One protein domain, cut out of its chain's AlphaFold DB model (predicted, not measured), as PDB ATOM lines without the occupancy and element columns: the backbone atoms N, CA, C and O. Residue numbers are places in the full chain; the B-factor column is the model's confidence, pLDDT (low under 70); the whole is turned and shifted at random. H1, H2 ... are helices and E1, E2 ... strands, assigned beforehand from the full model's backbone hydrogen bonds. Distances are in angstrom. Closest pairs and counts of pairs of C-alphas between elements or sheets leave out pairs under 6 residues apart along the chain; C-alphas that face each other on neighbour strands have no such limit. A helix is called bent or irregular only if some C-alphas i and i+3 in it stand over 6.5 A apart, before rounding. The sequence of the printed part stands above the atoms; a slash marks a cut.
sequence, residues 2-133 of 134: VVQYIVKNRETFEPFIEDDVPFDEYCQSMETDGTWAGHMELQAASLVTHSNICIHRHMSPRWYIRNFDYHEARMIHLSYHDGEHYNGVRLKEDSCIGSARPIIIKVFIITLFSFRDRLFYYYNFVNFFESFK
ATOM      1  N   VAL A   2     -37.323 -24.073  42.663       95.50
ATOM      2  CA  VAL A   2     -36.169 -24.372  43.544       95.50
ATOM      3  C   VAL A   2     -36.579 -25.149  44.797       95.50
ATOM      4  O   VAL A   2     -36.089 -26.254  44.992       95.50
ATOM      5  N   VAL A   3     -37.545 -24.654  45.580       96.00
ATOM      6  CA  VAL A   3     -38.022 -25.362  46.789       96.00
ATOM      7  C   VAL A   3     -38.559 -26.757  46.458       96.00
ATOM      8  O   VAL A   3     -38.188 -27.737  47.085       96.00
ATOM      9  N   GLN A   4     -39.334 -26.890  45.378       97.06
ATOM     10  CA  GLN A   4     -39.804 -28.194  44.891       97.06
ATOM     11  C   GLN A   4     -38.659 -29.164  44.557       97.06
ATOM     12  O   GLN A   4     -38.811 -30.371  44.727       97.06
ATOM     13  N   TYR A   5     -37.529 -28.661  44.052       97.44
ATOM     14  CA  TYR A   5     -36.342 -29.478  43.816       97.44
ATOM     15  C   TYR A   5     -35.679 -29.888  45.131       97.44
ATOM     16  O   TYR A   5     -35.303 -31.050  45.266       97.44
ATOM     17  N   ILE A   6     -35.591 -28.976  46.100       97.75
ATOM     18  CA  ILE A   6     -35.073 -29.256  47.447       97.75
ATOM     19  C   ILE A   6     -35.907 -30.360  48.114       97.75
ATOM     20  O   ILE A   6     -35.352 -31.384  48.502       97.75
ATOM     21  N   VAL A   7     -37.239 -30.228  48.122       97.81
ATOM     22  CA  VAL A   7     -38.178 -31.228  48.669       97.81
ATOM     23  C   VAL A   7     -37.987 -32.605  48.029       97.81
ATOM     24  O   VAL A   7     -37.927 -33.615  48.726       97.81
ATOM     25  N   LYS A   8     -37.847 -32.667  46.698       98.19
ATOM     26  CA  LYS A   8     -37.637 -33.934  45.973       98.19
ATOM     27  C   LYS A   8     -36.284 -34.589  46.251       98.19
ATOM     28  O   LYS A   8     -36.147 -35.784  46.018       98.19
ATOM     29  N   ASN A   9     -35.301 -33.823  46.716       97.75
ATOM     30  CA  ASN A   9     -33.935 -34.279  46.963       97.75
ATOM     31  C   ASN A   9     -33.553 -34.091  48.442       97.75
ATOM     32  O   ASN A   9     -32.411 -33.743  48.744       97.75
ATOM     33  N   ARG A  10     -34.509 -34.312  49.358       97.56
ATOM     34  CA  ARG A  10     -34.377 -34.064  50.805       97.56
ATOM     35  C   ARG A  10     -33.051 -34.543  51.391       97.56
ATOM     36  O   ARG A  10     -32.341 -33.740  51.975       97.56
ATOM     37  N   GLU A  11     -32.664 -35.795  51.144       97.50
ATOM     38  CA  GLU A  11     -31.421 -36.388  51.675       97.50
ATOM     39  C   GLU A  11     -30.153 -35.592  51.323       97.50
ATOM     40  O   GLU A  11     -29.168 -35.629  52.054       97.50
ATOM     41  N   THR A  12     -30.164 -34.864  50.202       96.88
ATOM     42  CA  THR A  12     -29.034 -34.031  49.767       96.88
ATOM     43  C   THR A  12     -29.015 -32.667  50.454       96.88
ATOM     44  O   THR A  12     -27.938 -32.123  50.676       96.88
ATOM     45  N   PHE A  13     -30.182 -32.094  50.751       97.31
ATOM     46  CA  PHE A  13     -30.308 -30.699  51.188       97.31
ATOM     47  C   PHE A  13     -30.568 -30.548  52.686       97.31
ATOM     48  O   PHE A  13     -30.078 -29.599  53.284       97.31
ATOM     49  N   GLU A  14     -31.282 -31.488  53.303       96.94
ATOM     50  CA  GLU A  14     -31.588 -31.472  54.737       96.94
ATOM     51  C   GLU A  14     -30.347 -31.301  55.631       96.94
ATOM     52  O   GLU A  14     -30.430 -30.502  56.557       96.94
ATOM     53  N   PRO A  15     -29.173 -31.903  55.337       96.56
ATOM     54  CA  PRO A  15     -27.970 -31.696  56.151       96.56
ATOM     55  C   PRO A  15     -27.410 -30.262  56.164       96.56
ATOM     56  O   PRO A  15     -26.461 -29.998  56.897       96.56
ATOM     57  N   PHE A  16     -27.914 -29.366  55.309       96.06
ATOM     58  CA  PHE A  16     -27.484 -27.965  55.220       96.06
ATOM     59  C   PHE A  16     -28.498 -26.985  55.826       96.06
ATOM     60  O   PHE A  16     -28.276 -25.774  55.769       96.06
ATOM     61  N   ILE A  17     -29.609 -27.489  56.365       95.06
ATOM     62  CA  ILE A  17     -30.579 -26.705  57.131       95.06
ATOM     63  C   ILE A  17     -30.100 -26.651  58.585       95.06
ATOM     64  O   ILE A  17     -29.474 -27.593  59.064       95.06
ATOM     65  N   GLU A  18     -30.370 -25.540  59.272       92.19
ATOM     66  CA  GLU A  18     -30.044 -25.384  60.693       92.19
ATOM     67  C   GLU A  18     -30.700 -26.495  61.532       92.19
ATOM     68  O   GLU A  18     -31.873 -26.822  61.335       92.19
ATOM     69  N   ASP A  19     -29.948 -27.067  62.478       90.56
ATOM     70  CA  ASP A  19     -30.351 -28.261  63.243       90.56
ATOM     71  C   ASP A  19     -31.657 -28.074  64.044       90.56
ATOM     72  O   ASP A  19     -32.322 -29.052  64.400       90.56
ATOM     73  N   ASP A  20     -32.021 -26.831  64.367       94.62
ATOM     74  CA  ASP A  20     -33.222 -26.470  65.122       94.62
ATOM     75  C   ASP A  20     -34.452 -26.191  64.242       94.62
ATOM     76  O   ASP A  20     -35.538 -25.956  64.778       94.62
ATOM     77  N   VAL A  21     -34.317 -26.267  62.914       94.94
ATOM     78  CA  VAL A  21     -35.406 -26.021  61.961       94.94
ATOM     79  C   VAL A  21     -35.797 -27.323  61.247       94.94
ATOM     80  O   VAL A  21     -35.031 -27.846  60.437       94.94
ATOM     81  N   PRO A  22     -37.016 -27.854  61.465       97.25
ATOM     82  CA  PRO A  22     -37.498 -29.017  60.727       97.25
ATOM     83  C   PRO A  22     -37.520 -28.770  59.211       97.25
ATOM     84  O   PRO A  22     -37.987 -27.728  58.752       97.25
ATOM     85  N   PHE A  23     -37.100 -29.761  58.417       97.31
ATOM     86  CA  PHE A  23     -37.033 -29.659  56.950       97.31
ATOM     87  C   PHE A  23     -38.331 -29.151  56.303       97.31
ATOM     88  O   PHE A  23     -38.303 -28.312  55.401       97.31
ATOM     89  N   ASP A  24     -39.477 -29.657  56.761       97.31
ATOM     90  CA  ASP A  24     -40.775 -29.297  56.194       97.31
ATOM     91  C   ASP A  24     -41.159 -27.844  56.538       97.31
ATOM     92  O   ASP A  24     -41.704 -27.142  55.686       97.31
ATOM     93  N   GLU A  25     -40.811 -27.359  57.738       97.31
ATOM     94  CA  GLU A  25     -40.999 -25.955  58.140       97.31
ATOM     95  C   GLU A  25     -40.070 -25.023  57.358       97.31
ATOM     96  O   GLU A  25     -40.506 -23.978  56.866       97.31
ATOM     97  N   TYR A  26     -38.812 -25.430  57.164       97.06
ATOM     98  CA  TYR A  26     -37.862 -24.718  56.313       97.06
ATOM     99  C   TYR A  26     -38.407 -24.551  54.887       97.06
ATOM    100  O   TYR A  26     -38.435 -23.441  54.351       97.06
ATOM    101  N   CYS A  27     -38.893 -25.639  54.278       97.06
ATOM    102  CA  CYS A  27     -39.436 -25.599  52.923       97.06
ATOM    103  C   CYS A  27     -40.667 -24.688  52.828       97.06
ATOM    104  O   CYS A  27     -40.752 -23.893  51.896       97.06
ATOM    105  N   GLN A  28     -41.586 -24.748  53.798       96.12
ATOM    106  CA  GLN A  28     -42.750 -23.853  53.846       96.12
ATOM    107  C   GLN A  28     -42.345 -22.379  53.975       96.12
ATOM    108  O   GLN A  28     -42.880 -21.522  53.268       96.12
ATOM    109  N   SER A  29     -41.367 -22.076  54.835       95.56
ATOM    110  CA  SER A  29     -40.819 -20.722  54.978       95.56
ATOM    111  C   SER A  29     -40.219 -20.219  53.663       95.56
ATOM    112  O   SER A  29     -40.516 -19.106  53.224       95.56
ATOM    113  N   MET A  30     -39.451 -21.063  52.971       95.56
ATOM    114  CA  MET A  30     -38.841 -20.729  51.681       95.56
ATOM    115  C   MET A  30     -39.842 -20.548  50.531       95.56
ATOM    116  O   MET A  30     -39.493 -19.930  49.524       95.56
ATOM    117  N   GLU A  31     -41.069 -21.064  50.643       93.69
ATOM    118  CA  GLU A  31     -42.147 -20.771  49.686       93.69
ATOM    119  C   GLU A  31     -42.794 -19.397  49.915       93.69
ATOM    120  O   GLU A  31     -43.515 -18.913  49.042       93.69
ATOM    121  N   THR A  32     -42.535 -18.756  51.057       93.75
ATOM    122  CA  THR A  32     -43.086 -17.436  51.371       93.75
ATOM    123  C   THR A  32     -42.336 -16.339  50.611       93.75
ATOM    124  O   THR A  32     -41.109 -16.241  50.656       93.75
ATOM    125  N   ASP A  33     -43.083 -15.478  49.915       92.62
ATOM    126  CA  ASP A  33     -42.510 -14.346  49.189       92.62
ATOM    127  C   ASP A  33     -41.749 -13.410  50.141       92.62
ATOM    128  O   ASP A  33     -42.254 -12.993  51.185       92.62
ATOM    129  N   GLY A  34     -40.527 -13.047  49.753       89.25
ATOM    130  CA  GLY A  34     -39.645 -12.205  50.560       89.25
ATOM    131  C   GLY A  34     -38.760 -12.969  51.547       89.25
ATOM    132  O   GLY A  34     -37.903 -12.335  52.166       89.25
ATOM    133  N   THR A  35     -38.891 -14.295  51.663       92.31
ATOM    134  CA  THR A  35     -37.933 -15.116  52.416       92.31
ATOM    135  C   THR A  35     -36.566 -15.108  51.733       92.31
ATOM    136  O   THR A  35     -36.446 -15.214  50.510       92.31
ATOM    137  N   TRP A  36     -35.514 -14.948  52.534       91.31
ATOM    138  CA  TRP A  36     -34.150 -14.811  52.040       91.31
ATOM    139  C   TRP A  36     -33.556 -16.181  51.729       91.31
ATOM    140  O   TRP A  36     -33.563 -17.082  52.558       91.31
ATOM    141  N   ALA A  37     -33.019 -16.308  50.520       92.44
ATOM    142  CA  ALA A  37     -32.325 -17.495  50.050       92.44
ATOM    143  C   ALA A  37     -30.818 -17.404  50.335       92.44
ATOM    144  O   ALA A  37     -30.218 -16.328  50.247       92.44
ATOM    145  N   GLY A  38     -30.197 -18.546  50.613       92.06
ATOM    146  CA  GLY A  38     -28.773 -18.679  50.884       92.06
ATOM    147  C   GLY A  38     -28.010 -19.440  49.801       92.06
ATOM    148  O   GLY A  38     -28.424 -19.583  48.647       92.06
ATOM    149  N   HIS A  39     -26.829 -19.931  50.181       93.19
ATOM    150  CA  HIS A  39     -25.954 -20.675  49.273       93.19
ATOM    151  C   HIS A  39     -26.557 -22.022  48.845       93.19
ATOM    152  O   HIS A  39     -26.363 -22.447  47.705       93.19
ATOM    153  N   MET A  40     -27.314 -22.669  49.737       95.12
ATOM    154  CA  MET A  40     -28.011 -23.922  49.454       95.12
ATOM    155  C   MET A  40     -29.014 -23.752  48.303       95.12
ATOM    156  O   MET A  40     -29.010 -24.530  47.344       95.12
ATOM    157  N   GLU A  41     -29.794 -22.673  48.326       96.69
ATOM    158  CA  GLU A  41     -30.798 -22.383  47.298       96.69
ATOM    159  C   GLU A  41     -30.126 -22.052  45.972       96.69
ATOM    160  O   GLU A  41     -30.643 -22.420  44.919       96.69
ATOM    161  N   LEU A  42     -28.959 -21.397  45.996       96.56
ATOM    162  CA  LEU A  42     -28.161 -21.168  44.792       96.56
ATOM    163  C   LEU A  42     -27.653 -22.485  44.189       96.56
ATOM    164  O   LEU A  42     -27.669 -22.631  42.964       96.56
ATOM    165  N   GLN A  43     -27.253 -23.458  45.013       97.56
ATOM    166  CA  GLN A  43     -26.876 -24.791  44.534       97.56
ATOM    167  C   GLN A  43     -28.070 -25.502  43.885       97.56
ATOM    168  O   GLN A  43     -27.960 -25.993  42.758       97.56
ATOM    169  N   ALA A  44     -29.231 -25.499  44.541       97.56
ATOM    170  CA  ALA A  44     -30.456 -26.062  43.977       97.56
ATOM    171  C   ALA A  44     -30.878 -25.340  42.683       97.56
ATOM    172  O   ALA A  44     -31.190 -25.984  41.680       97.56
ATOM    173  N   ALA A  45     -30.823 -24.007  42.660       96.81
ATOM    174  CA  ALA A  45     -31.135 -23.200  41.485       96.81
ATOM    175  C   ALA A  45     -30.193 -23.505  40.314       96.81
ATOM    176  O   ALA A  45     -30.654 -23.610  39.176       96.81
ATOM    177  N   SER A  46     -28.896 -23.697  40.574       97.12
ATOM    178  CA  SER A  46     -27.924 -24.092  39.550       97.12
ATOM    179  C   SER A  46     -28.323 -25.401  38.865       97.12
ATOM    180  O   SER A  46     -28.368 -25.459  37.634       97.12
ATOM    181  N   LEU A  47     -28.674 -26.420  39.653       96.81
ATOM    182  CA  LEU A  47     -29.084 -27.734  39.150       96.81
ATOM    183  C   LEU A  47     -30.377 -27.650  38.336       96.81
ATOM    184  O   LEU A  47     -30.435 -28.120  37.202       96.81
ATOM    185  N   VAL A  48     -31.392 -26.985  38.881       96.44
ATOM    186  CA  VAL A  48     -32.706 -26.836  38.242       96.44
ATOM    187  C   VAL A  48     -32.610 -26.086  36.912       96.44
ATOM    188  O   VAL A  48     -33.215 -26.478  35.914       96.44
ATOM    189  N   THR A  49     -31.831 -25.006  36.878       94.00
ATOM    190  CA  THR A  49     -31.713 -24.124  35.704       94.00
ATOM    191  C   THR A  49     -30.634 -24.568  34.721       94.00
ATOM    192  O   THR A  49     -30.398 -23.884  33.723       94.00
ATOM    193  N   HIS A  50     -29.965 -25.691  35.001       94.75
ATOM    194  CA  HIS A  50     -28.866 -26.225  34.199       94.75
ATOM    195  C   HIS A  50     -27.785 -25.175  33.896       94.75
ATOM    196  O   HIS A  50     -27.265 -25.079  32.785       94.75
ATOM    197  N   SER A  51     -27.486 -24.339  34.892       94.62
ATOM    198  CA  SER A  51     -26.574 -23.204  34.766       94.62
ATOM    199  C   SER A  51     -25.604 -23.183  35.939       94.62
ATOM    200  O   SER A  51     -26.015 -23.257  37.092       94.62
ATOM    201  N   ASN A  52     -24.312 -23.029  35.669       96.12
ATOM    202  CA  ASN A  52     -23.319 -22.735  36.698       96.12
ATOM    203  C   ASN A  52     -23.517 -21.316  37.251       96.12
ATOM    204  O   ASN A  52     -24.094 -20.454  36.581       96.12
ATOM    205  N   ILE A  53     -22.987 -21.043  38.442       96.44
ATOM    206  CA  ILE A  53     -23.077 -19.721  39.075       96.44
ATOM    207  C   ILE A  53     -21.684 -19.245  39.487       96.44
ATOM    208  O   ILE A  53     -20.945 -19.946  40.175       96.44
ATOM    209  N   CYS A  54     -21.328 -18.031  39.076       95.75
ATOM    210  CA  CYS A  54     -20.141 -17.308  39.522       95.75
ATOM    211  C   CYS A  54     -20.566 -16.170  40.453       95.75
ATOM    212  O   CYS A  54     -21.296 -15.268  40.040       95.75
ATOM    213  N   ILE A  55     -20.057 -16.172  41.683       95.75
ATOM    214  CA  ILE A  55     -20.375 -15.178  42.708       95.75
ATOM    215  C   ILE A  55     -19.164 -14.259  42.896       95.75
ATOM    216  O   ILE A  55     -18.092 -14.681  43.338       95.75
ATOM    217  N   HIS A  56     -19.334 -12.990  42.536       93.75
ATOM    218  CA  HIS A  56     -18.354 -11.920  42.701       93.75
ATOM    219  C   HIS A  56     -18.442 -11.330  44.103       93.75
ATOM    220  O   HIS A  56     -19.530 -11.070  44.608       93.75
ATOM    221  N   ARG A  57     -17.288 -11.093  44.726       92.44
ATOM    222  CA  ARG A  57     -17.189 -10.535  46.078       92.44
ATOM    223  C   ARG A  57     -16.173  -9.405  46.088       92.44
ATOM    224  O   ARG A  57     -15.138  -9.492  45.426       92.44
ATOM    225  N   HIS A  58     -16.462  -8.340  46.831       87.44
ATOM    226  CA  HIS A  58     -15.554  -7.201  46.918       87.44
ATOM    227  C   HIS A  58     -14.216  -7.622  47.543       87.44
ATOM    228  O   HIS A  58     -14.189  -8.244  48.605       87.44
ATOM    229  N   MET A  59     -13.114  -7.310  46.852       86.75
ATOM    230  CA  MET A  59     -11.736  -7.594  47.285       86.75
ATOM    231  C   MET A  59     -11.483  -9.046  47.726       86.75
ATOM    232  O   MET A  59     -10.588  -9.312  48.522       86.75
ATOM    233  N   SER A  60     -12.259  -9.996  47.206       87.31
ATOM    234  CA  SER A  60     -12.176 -11.407  47.576       87.31
ATOM    235  C   SER A  60     -12.179 -12.284  46.326       87.31
ATOM    236  O   SER A  60     -12.715 -11.880  45.288       87.31
ATOM    237  N   PRO A  61     -11.616 -13.502  46.394       89.44
ATOM    238  CA  PRO A  61     -11.769 -14.478  45.327       89.44
ATOM    239  C   PRO A  61     -13.245 -14.738  45.014       89.44
ATOM    240  O   PRO A  61     -14.100 -14.742  45.902       89.44
ATOM    241  N   ARG A  62     -13.527 -14.984  43.734       91.69
ATOM    242  CA  ARG A  62     -14.857 -15.396  43.280       91.69
ATOM    243  C   ARG A  62     -15.164 -16.799  43.769       91.69
ATOM    244  O   ARG A  62     -14.280 -17.658  43.773       91.69
ATOM    245  N   TRP A  63     -16.422 -17.033  44.104       94.75
ATOM    246  CA  TRP A  63     -16.926 -18.375  44.358       94.75
ATOM    247  C   TRP A  63     -17.618 -18.924  43.123       94.75
ATOM    248  O   TRP A  63     -18.154 -18.172  42.306       94.75
ATOM    249  N   TYR A  64     -17.588 -20.243  42.992       95.06
ATOM    250  CA  TYR A  64     -18.155 -20.937  41.854       95.06
ATOM    251  C   TYR A  64     -18.995 -22.108  42.334       95.06
ATOM    252  O   TYR A  64     -18.481 -23.008  42.993       95.06
ATOM    253  N   ILE A  65     -20.254 -22.111  41.920       96.56
ATOM    254  CA  ILE A  65     -21.097 -23.297  41.908       96.56
ATOM    255  C   ILE A  65     -20.991 -23.876  40.496       96.56
ATOM    256  O   ILE A  65     -21.490 -23.286  39.532       96.56
ATOM    257  N   ARG A  66     -20.255 -24.985  40.361       95.38
ATOM    258  CA  ARG A  66     -20.001 -25.663  39.082       95.38
ATOM    259  C   ARG A  66     -20.551 -27.077  39.126       95.38
ATOM    260  O   ARG A  66     -19.900 -27.968  39.657       95.38
ATOM    261  N   ASN A  67     -21.727 -27.251  38.538       96.38
ATOM    262  CA  ASN A  67     -22.382 -28.548  38.385       96.38
ATOM    263  C   ASN A  67     -22.195 -29.123  36.967       96.38
ATOM    264  O   ASN A  67     -22.398 -30.314  36.752       96.38
ATOM    265  N   PHE A  68     -21.783 -28.293  36.002       95.62
ATOM    266  CA  PHE A  68     -21.705 -28.650  34.587       95.62
ATOM    267  C   PHE A  68     -20.354 -28.241  33.983       95.62
ATOM    268  O   PHE A  68     -20.000 -27.066  34.034       95.62
ATOM    269  N   ASP A  69     -19.613 -29.182  33.391       90.06
ATOM    270  CA  ASP A  69     -18.249 -28.946  32.864       90.06
ATOM    271  C   ASP A  69     -18.147 -29.052  31.327       90.06
ATOM    272  O   ASP A  69     -17.073 -29.212  30.757       90.06
ATOM    273  N   TYR A  70     -19.280 -28.986  30.623       88.00
ATOM    274  CA  TYR A  70     -19.288 -28.955  29.158       88.00
ATOM    275  C   TYR A  70     -19.085 -27.527  28.626       88.00
ATOM    276  O   TYR A  70     -19.462 -26.548  29.266       88.00
ATOM    277  N   HIS A  71     -18.508 -27.404  27.425       77.50
ATOM    278  CA  HIS A  71     -18.069 -26.129  26.831       77.50
ATOM    279  C   HIS A  71     -19.171 -25.055  26.736       77.50
ATOM    280  O   HIS A  71     -18.897 -23.861  26.818       77.50
ATOM    281  N   GLU A  72     -20.423 -25.474  26.571       82.75
ATOM    282  CA  GLU A  72     -21.583 -24.590  26.403       82.75
ATOM    283  C   GLU A  72     -22.368 -24.362  27.702       82.75
ATOM    284  O   GLU A  72     -23.453 -23.777  27.677       82.75
ATOM    285  N   ALA A  73     -21.846 -24.819  28.847       88.44
ATOM    286  CA  ALA A  73     -22.521 -24.669  30.127       88.44
ATOM    287  C   ALA A  73     -22.745 -23.186  30.438       88.44
ATOM    288  O   ALA A  73     -21.806 -22.392  30.560       88.44
ATOM    289  N   ARG A  74     -24.018 -22.807  30.585       91.81
ATOM    290  CA  ARG A  74     -24.403 -21.433  30.904       91.81
ATOM    291  C   ARG A  74     -23.830 -21.041  32.264       91.81
ATOM    292  O   ARG A  74     -23.849 -21.834  33.202       91.81
ATOM    293  N   MET A  75     -23.365 -19.797  32.386       93.31
ATOM    294  CA  MET A  75     -22.916 -19.224  33.653       93.31
ATOM    295  C   MET A  75     -23.743 -17.989  34.006       93.31
ATOM    296  O   MET A  75     -23.797 -17.018  33.250       93.31
ATOM    297  N   ILE A  76     -24.396 -18.039  35.162       94.69
ATOM    298  CA  ILE A  76     -25.060 -16.900  35.791       94.69
ATOM    299  C   ILE A  76     -24.033 -16.189  36.670       94.69
ATOM    300  O   ILE A  76     -23.235 -16.830  37.353       94.69
ATOM    301  N   HIS A  77     -24.046 -14.860  36.657       94.81
ATOM    302  CA  HIS A  77     -23.162 -14.058  37.491       94.81
ATOM    303  C   HIS A  77     -23.972 -13.317  38.544       94.81
ATOM    304  O   HIS A  77     -24.937 -12.623  38.219       94.81
ATOM    305  N   LEU A  78     -23.546 -13.454  39.795       95.62
ATOM    306  CA  LEU A  78     -24.112 -12.759  40.942       95.62
ATOM    307  C   LEU A  78     -23.016 -11.968  41.646       95.62
ATOM    308  O   LEU A  78     -21.849 -12.353  41.587       95.62
ATOM    309  N   SER A  79     -23.366 -10.893  42.335       94.25
ATOM    310  CA  SER A  79     -22.461 -10.202  43.249       94.25
ATOM    311  C   SER A  79     -23.011 -10.264  44.666       94.25
ATOM    312  O   SER A  79     -24.204 -10.067  44.869       94.25
ATOM    313  N   TYR A  80     -22.155 -10.591  45.632       93.69
ATOM    314  CA  TYR A  80     -22.533 -10.763  47.030       93.69
ATOM    315  C   TYR A  80     -22.005  -9.615  47.887       93.69
ATOM    316  O   TYR A  80     -20.809  -9.298  47.840       93.69
ATOM    317  N   HIS A  81     -22.903  -9.013  48.659       88.88
ATOM    318  CA  HIS A  81     -22.693  -7.777  49.403       88.88
ATOM    319  C   HIS A  81     -23.218  -7.902  50.830       88.88
ATOM    320  O   HIS A  81     -24.173  -8.632  51.090       88.88
ATOM    321  N   ASP A  82     -22.545  -7.198  51.738       85.50
ATOM    322  CA  ASP A  82     -22.984  -6.925  53.113       85.50
ATOM    323  C   ASP A  82     -23.345  -8.153  53.966       85.50
ATOM    324  O   ASP A  82     -23.966  -8.034  55.010       85.50
ATOM    325  N   GLY A  83     -22.883  -9.339  53.562       81.00
ATOM    326  CA  GLY A  83     -23.044 -10.572  54.332       81.00
ATOM    327  C   GLY A  83     -24.389 -11.270  54.158       81.00
ATOM    328  O   GLY A  83     -24.578 -12.304  54.786       81.00
ATOM    329  N   GLU A  84     -25.270 -10.767  53.293       82.12
ATOM    330  CA  GLU A  84     -26.621 -11.326  53.154       82.12
ATOM    331  C   GLU A  84     -27.280 -11.069  51.785       82.12
ATOM    332  O   GLU A  84     -28.282 -11.698  51.453       82.12
ATOM    333  N   HIS A  85     -26.723 -10.194  50.940       87.31
ATOM    334  CA  HIS A  85     -27.417  -9.719  49.745       87.31
ATOM    335  C   HIS A  85     -26.737 -10.135  48.434       87.31
ATOM    336  O   HIS A  85     -25.545  -9.896  48.230       87.31
ATOM    337  N   TYR A  86     -27.510 -10.698  47.501       92.25
ATOM    338  CA  TYR A  86     -27.060 -11.047  46.150       92.25
ATOM    339  C   TYR A  86     -27.672 -10.111  45.108       92.25
ATOM    340  O   TYR A  86     -28.858  -9.835  45.158       92.25
ATOM    341  N   ASN A  87     -26.899  -9.685  44.110       92.06
ATOM    342  CA  ASN A  87     -27.401  -8.940  42.952       92.06
ATOM    343  C   ASN A  87     -27.082  -9.660  41.645       92.06
ATOM    344  O   ASN A  87     -26.048 -10.317  41.523       92.06
ATOM    345  N   GLY A  88     -27.946  -9.494  40.643       91.88
ATOM    346  CA  GLY A  88     -27.670  -9.950  39.284       91.88
ATOM    347  C   GLY A  88     -26.560  -9.122  38.639       91.88
ATOM    348  O   GLY A  88     -26.582  -7.893  38.690       91.88
ATOM    349  N   VAL A  89     -25.605  -9.790  37.995       92.38
ATOM    350  CA  VAL A  89     -24.492  -9.135  37.303       92.38
ATOM    351  C   VAL A  89     -24.649  -9.295  35.796       92.38
ATOM    352  O   VAL A  89     -24.701 -10.408  35.274       92.38
ATOM    353  N   ARG A  90     -24.686  -8.167  35.081       92.69
ATOM    354  CA  ARG A  90     -24.734  -8.109  33.612       92.69
ATOM    355  C   ARG A  90     -23.579  -7.274  33.063       92.69
ATOM    356  O   ARG A  90     -22.986  -6.464  33.778       92.69
ATOM    357  N   LEU A  91     -23.261  -7.477  31.783       89.75
ATOM    358  CA  LEU A  91     -22.325  -6.611  31.063       89.75
ATOM    359  C   LEU A  91     -22.888  -5.191  30.971       89.75
ATOM    360  O   LEU A  91     -24.096  -5.002  30.866       89.75
ATOM    361  N   LYS A  92     -22.012  -4.186  30.956       87.88
ATOM    362  CA  LYS A  92     -22.433  -2.785  30.797       87.88
ATOM    363  C   LYS A  92     -23.085  -2.535  29.439       87.88
ATOM    364  O   LYS A  92     -23.943  -1.672  29.316       87.88
ATOM    365  N   GLU A  93     -22.668  -3.288  28.431       89.62
ATOM    366  CA  GLU A  93     -23.178  -3.239  27.063       89.62
ATOM    367  C   GLU A  93     -24.397  -4.162  26.864       89.62
ATOM    368  O   GLU A  93     -24.854  -4.368  25.736       89.62
ATOM    369  N   ASP A  94     -24.900  -4.777  27.939       89.50
ATOM    370  CA  ASP A  94     -26.138  -5.540  27.908       89.50
ATOM    371  C   ASP A  94     -27.332  -4.580  27.843       89.50
ATOM    372  O   ASP A  94     -27.447  -3.649  28.634       89.50
ATOM    373  N   SER A  95     -28.238  -4.823  26.895       87.50
ATOM    374  CA  SER A  95     -29.473  -4.044  26.736       87.50
ATOM    375  C   SER A  95     -30.442  -4.169  27.916       87.50
ATOM    376  O   SER A  95     -31.449  -3.470  27.952       87.50
ATOM    377  N   CYS A  96     -30.180  -5.092  28.844       82.56
ATOM    378  CA  CYS A  96     -31.054  -5.480  29.945       82.56
ATOM    379  C   CYS A  96     -32.401  -6.094  29.519       82.56
ATOM    380  O   CYS A  96     -33.196  -6.471  30.377       82.56
ATOM    381  N   ILE A  97     -32.635  -6.273  28.218       86.00
ATOM    382  CA  ILE A  97     -33.831  -6.907  27.668       86.00
ATOM    383  C   ILE A  97     -33.556  -8.399  27.474       86.00
ATOM    384  O   ILE A  97     -32.584  -8.785  26.826       86.00
ATOM    385  N   GLY A  98     -34.417  -9.243  28.042       84.62
ATOM    386  CA  GLY A  98     -34.293 -10.698  27.956       84.62
ATOM    387  C   GLY A  98     -33.058 -11.251  28.675       84.62
ATOM    388  O   GLY A  98     -32.551 -10.656  29.633       84.62
ATOM    389  N   SER A  99     -32.584 -12.410  28.211       84.62
ATOM    390  CA  SER A  99     -31.455 -13.140  28.795       84.62
ATOM    391  C   SER A  99     -30.166 -12.317  28.839       84.62
ATOM    392  O   SER A  99     -29.812 -11.637  27.878       84.62
ATOM    393  N   ALA A 100     -29.434 -12.429  29.950       85.69
ATOM    394  CA  ALA A 100     -28.131 -11.794  30.105       85.69
ATOM    395  C   ALA A 100     -27.134 -12.277  29.045       85.69
ATOM    396  O   ALA A 100     -27.033 -13.477  28.770       85.69
ATOM    397  N   ARG A 101     -26.373 -11.337  28.478       87.62
ATOM    398  CA  ARG A 101     -25.267 -11.648  27.571       87.62
ATOM    399  C   ARG A 101     -24.192 -12.454  28.318       87.62
ATOM    400  O   ARG A 101     -23.903 -12.129  29.471       87.62
ATOM    401  N   PRO A 102     -23.559 -13.453  27.676       87.50
ATOM    402  CA  PRO A 102     -22.489 -14.222  28.305       87.50
ATOM    403  C   PRO A 102     -21.329 -13.325  28.756       87.50
ATOM    404  O   PRO A 102     -20.823 -12.517  27.974       87.50
ATOM    405  N   ILE A 103     -20.883 -13.489  30.003       89.00
ATOM    406  CA  ILE A 103     -19.698 -12.807  30.533       89.00
ATOM    407  C   ILE A 103     -18.502 -13.746  30.381       89.00
ATOM    408  O   ILE A 103     -18.403 -14.773  31.048       89.00
ATOM    409  N   ILE A 104     -17.560 -13.374  29.514       85.25
ATOM    410  CA  ILE A 104     -16.310 -14.118  29.344       85.25
ATOM    411  C   ILE A 104     -15.301 -13.609  30.371       85.25
ATOM    412  O   ILE A 104     -14.719 -12.531  30.225       85.25
ATOM    413  N   ILE A 105     -15.073 -14.405  31.412       81.75
ATOM    414  CA  ILE A 105     -13.998 -14.160  32.368       81.75
ATOM    415  C   ILE A 105     -12.676 -14.531  31.700       81.75
ATOM    416  O   ILE A 105     -12.345 -15.706  31.550       81.75
ATOM    417  N   LYS A 106     -11.884 -13.524  31.338       75.06
ATOM    418  CA  LYS A 106     -10.494 -13.749  30.937       75.06
ATOM    419  C   LYS A 106      -9.672 -14.058  32.185       75.06
ATOM    420  O   LYS A 106      -9.620 -13.251  33.114       75.06
ATOM    421  N   VAL A 107      -9.039 -15.226  32.217       58.66
ATOM    422  CA  VAL A 107      -8.009 -15.520  33.216       58.66
ATOM    423  C   VAL A 107      -6.768 -14.741  32.804       58.66
ATOM    424  O   VAL A 107      -6.054 -15.119  31.881       58.66
ATOM    425  N   PHE A 108      -6.536 -13.613  33.464       46.81
ATOM    426  CA  PHE A 108      -5.253 -12.937  33.385       46.81
ATOM    427  C   PHE A 108      -4.282 -13.691  34.299       46.81
ATOM    428  O   PHE A 108      -4.353 -13.568  35.519       46.81
ATOM    429  N   ILE A 109      -3.389 -14.501  33.722       37.16
ATOM    430  CA  ILE A 109      -2.168 -14.926  34.420       37.16
ATOM    431  C   ILE A 109      -1.294 -13.679  34.506       37.16
ATOM    432  O   ILE A 109      -0.556 -13.400  33.566       37.16
ATOM    433  N   ILE A 110      -1.419 -12.870  35.559       39.88
ATOM    434  CA  ILE A 110      -0.492 -11.752  35.757       39.88
ATOM    435  C   ILE A 110      -0.213 -11.547  37.248       39.88
ATOM    436  O   ILE A 110      -1.110 -11.319  38.059       39.88
ATOM    437  N   THR A 111       1.073 -11.626  37.574       37.66
ATOM    438  CA  THR A 111       1.752 -10.995  38.706       37.66
ATOM    439  C   THR A 111       1.106  -9.646  39.053       37.66
ATOM    440  O   THR A 111       1.028  -8.781  38.192       37.66
ATOM    441  N   LEU A 112       0.633  -9.489  40.297       35.59
ATOM    442  CA  LEU A 112       0.183  -8.240  40.941       35.59
ATOM    443  C   LEU A 112      -0.238  -7.093  39.997       35.59
ATOM    444  O   LEU A 112       0.571  -6.227  39.678       35.59
ATOM    445  N   PHE A 113      -1.528  -6.996  39.667       31.72
ATOM    446  CA  PHE A 113      -2.120  -5.706  39.304       31.72
ATOM    447  C   PHE A 113      -3.431  -5.455  40.050       31.72
ATOM    448  O   PHE A 113      -4.311  -6.307  40.154       31.72
ATOM    449  N   SER A 114      -3.487  -4.251  40.616       34.81
ATOM    450  CA  SER A 114      -4.564  -3.674  41.411       34.81
ATOM    451  C   SER A 114      -5.887  -3.635  40.638       34.81
ATOM    452  O   SER A 114      -5.935  -3.220  39.481       34.81
ATOM    453  N   PHE A 115      -6.966  -4.044  41.309       42.69
ATOM    454  CA  PHE A 115      -8.349  -3.944  40.843       42.69
ATOM    455  C   PHE A 115      -8.741  -2.465  40.692       42.69
ATOM    456  O   PHE A 115      -9.188  -1.829  41.647       42.69
ATOM    457  N   ARG A 116      -8.560  -1.891  39.498       39.19
ATOM    458  CA  ARG A 116      -9.054  -0.535  39.197       39.19
ATOM    459  C   ARG A 116      -9.827  -0.391  37.888       39.19
ATOM    460  O   ARG A 116     -10.212   0.725  37.558       39.19
ATOM    461  N   ASP A 117     -10.158  -1.481  37.201       38.44
ATOM    462  CA  ASP A 117     -10.891  -1.406  35.935       38.44
ATOM    463  C   ASP A 117     -12.244  -2.129  35.959       38.44
ATOM    464  O   ASP A 117     -12.323  -3.344  35.855       38.44
ATOM    465  N   ARG A 118     -13.279  -1.280  36.047       45.78
ATOM    466  CA  ARG A 118     -14.597  -1.294  35.380       45.78
ATOM    467  C   ARG A 118     -15.520  -2.517  35.489       45.78
ATOM    468  O   ARG A 118     -15.119  -3.661  35.367       45.78
ATOM    469  N   LEU A 119     -16.808  -2.149  35.432       40.19
ATOM    470  CA  LEU A 119     -18.008  -2.958  35.184       40.19
ATOM    471  C   LEU A 119     -18.518  -3.619  36.457       40.19
ATOM    472  O   LEU A 119     -17.863  -4.518  36.938       40.19
ATOM    473  N   PHE A 120     -19.625  -3.118  37.018       40.12
ATOM    474  CA  PHE A 120     -20.841  -3.853  37.414       40.12
ATOM    475  C   PHE A 120     -21.786  -2.851  38.109       40.12
ATOM    476  O   PHE A 120     -21.371  -2.129  39.013       40.12
ATOM    477  N   TYR A 121     -23.030  -2.751  37.632       42.59
ATOM    478  CA  TYR A 121     -24.102  -1.972  38.265       42.59
ATOM    479  C   TYR A 121     -25.098  -2.927  38.925       42.59
ATOM    480  O   TYR A 121     -25.354  -4.013  38.411       42.59
ATOM    481  N   TYR A 122     -25.636  -2.492  40.060       38.19
ATOM    482  CA  TYR A 122     -26.479  -3.247  40.980       38.19
ATOM    483  C   TYR A 122     -27.954  -3.142  40.568       38.19
ATOM    484  O   TYR A 122     -28.442  -2.036  40.341       38.19
ATOM    485  N   TYR A 123     -28.663  -4.269  40.480       36.72
ATOM    486  CA  TYR A 123     -30.118  -4.314  40.296       36.72
ATOM    487  C   TYR A 123     -30.745  -5.125  41.434       36.72
ATOM    488  O   TYR A 123     -30.420  -6.299  41.590       36.72
ATOM    489  N   ASN A 124     -31.650  -4.479  42.183       33.53
ATOM    490  CA  ASN A 124     -32.333  -5.010  43.368       33.53
ATOM    491  C   ASN A 124     -32.950  -6.407  43.137       33.53
ATOM    492  O   ASN A 124     -33.703  -6.624  42.186       33.53
ATOM    493  N   PHE A 125     -32.661  -7.327  44.062       37.59
ATOM    494  CA  PHE A 125     -32.914  -8.776  43.994       37.59
ATOM    495  C   PHE A 125     -34.371  -9.239  44.160       37.59
ATOM    496  O   PHE A 125     -34.650 -10.424  44.002       37.59
ATOM    497  N   VAL A 126     -35.333  -8.347  44.408       39.28
ATOM    498  CA  VAL A 126     -36.730  -8.756  44.678       39.28
ATOM    499  C   VAL A 126     -37.386  -9.483  43.481       39.28
ATOM    500  O   VAL A 126     -38.345 -10.218  43.663       39.28
ATOM    501  N   ASN A 127     -36.817  -9.394  42.269       38.81
ATOM    502  CA  ASN A 127     -37.372 -10.009  41.052       38.81
ATOM    503  C   ASN A 127     -36.571 -11.201  40.481       38.81
ATOM    504  O   ASN A 127     -36.900 -11.686  39.397       38.81
ATOM    505  N   PHE A 128     -35.514 -11.694  41.144       45.91
ATOM    506  CA  PHE A 128     -34.714 -12.794  40.570       45.91
ATOM    507  C   PHE A 128     -35.517 -14.102  40.492       45.91
ATOM    508  O   PHE A 128     -35.511 -14.754  39.452       45.91
ATOM    509  N   PHE A 129     -36.288 -14.446  41.526       40.06
ATOM    510  CA  PHE A 129     -37.129 -15.650  41.513       40.06
ATOM    511  C   PHE A 129     -38.342 -15.549  40.575       40.06
ATOM    512  O   PHE A 129     -38.733 -16.554  39.984       40.06
ATOM    513  N   GLU A 130     -38.879 -14.345  40.354       38.44
ATOM    514  CA  GLU A 130     -39.929 -14.090  39.355       38.44
ATOM    515  C   GLU A 130     -39.464 -14.468  37.938       38.44
ATOM    516  O   GLU A 130     -40.220 -15.055  37.169       38.44
ATOM    517  N   SER A 131     -38.185 -14.244  37.609       38.97
ATOM    518  CA  SER A 131     -37.627 -14.579  36.288       38.97
ATOM    519  C   SER A 131     -37.433 -16.082  36.018       38.97
ATOM    520  O   SER A 131     -37.089 -16.461  34.898       38.97
ATOM    521  N   PHE A 132     -37.695 -16.939  37.012       44.09
ATOM    522  CA  PHE A 132     -37.687 -18.402  36.887       44.09
ATOM    523  C   PHE A 132     -39.084 -19.037  36.997       44.09
ATOM    524  O   PHE A 132     -39.192 -20.265  36.996       44.09
ATOM    525  N   LYS A 133     -40.153 -18.231  37.076       33.31
ATOM    526  CA  LYS A 133     -41.539 -18.676  36.870       33.31
ATOM    527  C   LYS A 133     -41.829 -18.681  35.355       33.31
ATOM    528  O   LYS A 133     -42.484 -17.774  34.851       33.31
TER     529      LYS A 133
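AT A GLANCE: This is residues 2 to 133 of the 134 residues of the protein "OTU domain-containing protein" of Citrus sinensis (UniProt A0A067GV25). A strongly twisted sheet of four strands has helix H4 packed on one face, and beyond H4 the short helices H1, H2 and H3 cluster at one end of the longest axis. After E4 a long stretch without named elements, residues 89 to 133, loops out at the other end, where residues 106 to 114 stick out, and turns back. The printed part has 132 residues with four named helices followed by four named strands; the sheet is mixed, in the order E2 E1 E3 E4. The class is mixed, helices and strands, with 57 residues, under half, in named elements. The whole is compact, with a radius of gyration of the C-alphas of 16.4 A and spans of 47 by 34 by 33 A.

HOW THE PARTS SIT: H1, residues 2 to 8, and H2, residues 10 to 16, are close but not clearly touching, with the closest C-alphas, of Ile 6 and Phe 13, 6.2 A apart. H1 touches H3, residues 23 to 30, at a shallow tilt of 16 degrees, opposite ways; the closest C-alphas, of Val 3 and Cys 27, are 6.3 A apart. H1 also touches H4, residues 39 to 48, about perpendicular at 82 degrees, with the closest C-alphas, of Val 2 and Ala 45, 5.6 A apart. Every O i to N i+4 pair is within hydrogen-bond range in H1, H3 and H4; H2 has 1 of 3, and 2 of 4 O i to N i+3 pairs. E1, residues 51 to 57, and E2, residues 60 to 65, form an antiparallel hairpin, with N 55 and O 63 at 2.8 A. E3, residues 74 to 81, is parallel to E1, with N 54 and O 76 at 2.8 A. E3 and E4, residues 85 to 88, form the other hairpin, with N 81 and O 85 at 2.8 A. H4 is on the sheet, two layers with the helix on one face, at a height over the sheet of 8.2 A. H1, H2 and H3 are not on it.

IN THESE COORDINATES: H1 begins at C-alpha 2, (-36.169, -24.372, 43.544). H2 is irregular, only just: C-alphas 12 and 15 are 6.9 A apart. H4 is 14.3 A long, E1 19.4 A, E2 15.9 A and E3 23.1 A, from first to last C-alpha. E4 ends at C-alpha 88, (-27.670, -9.950, 39.284).

THE WHOLE: The C-alphas farthest apart, of Asp 24 and Thr 111, are 49.5 A apart, while those of Val 2 and Lys 133 are 10.3 A apart. The printed part has no cut, and no link between named elements is long. The mean pLDDT of the printed part is 81.7; residues 107 to 133 are under 70.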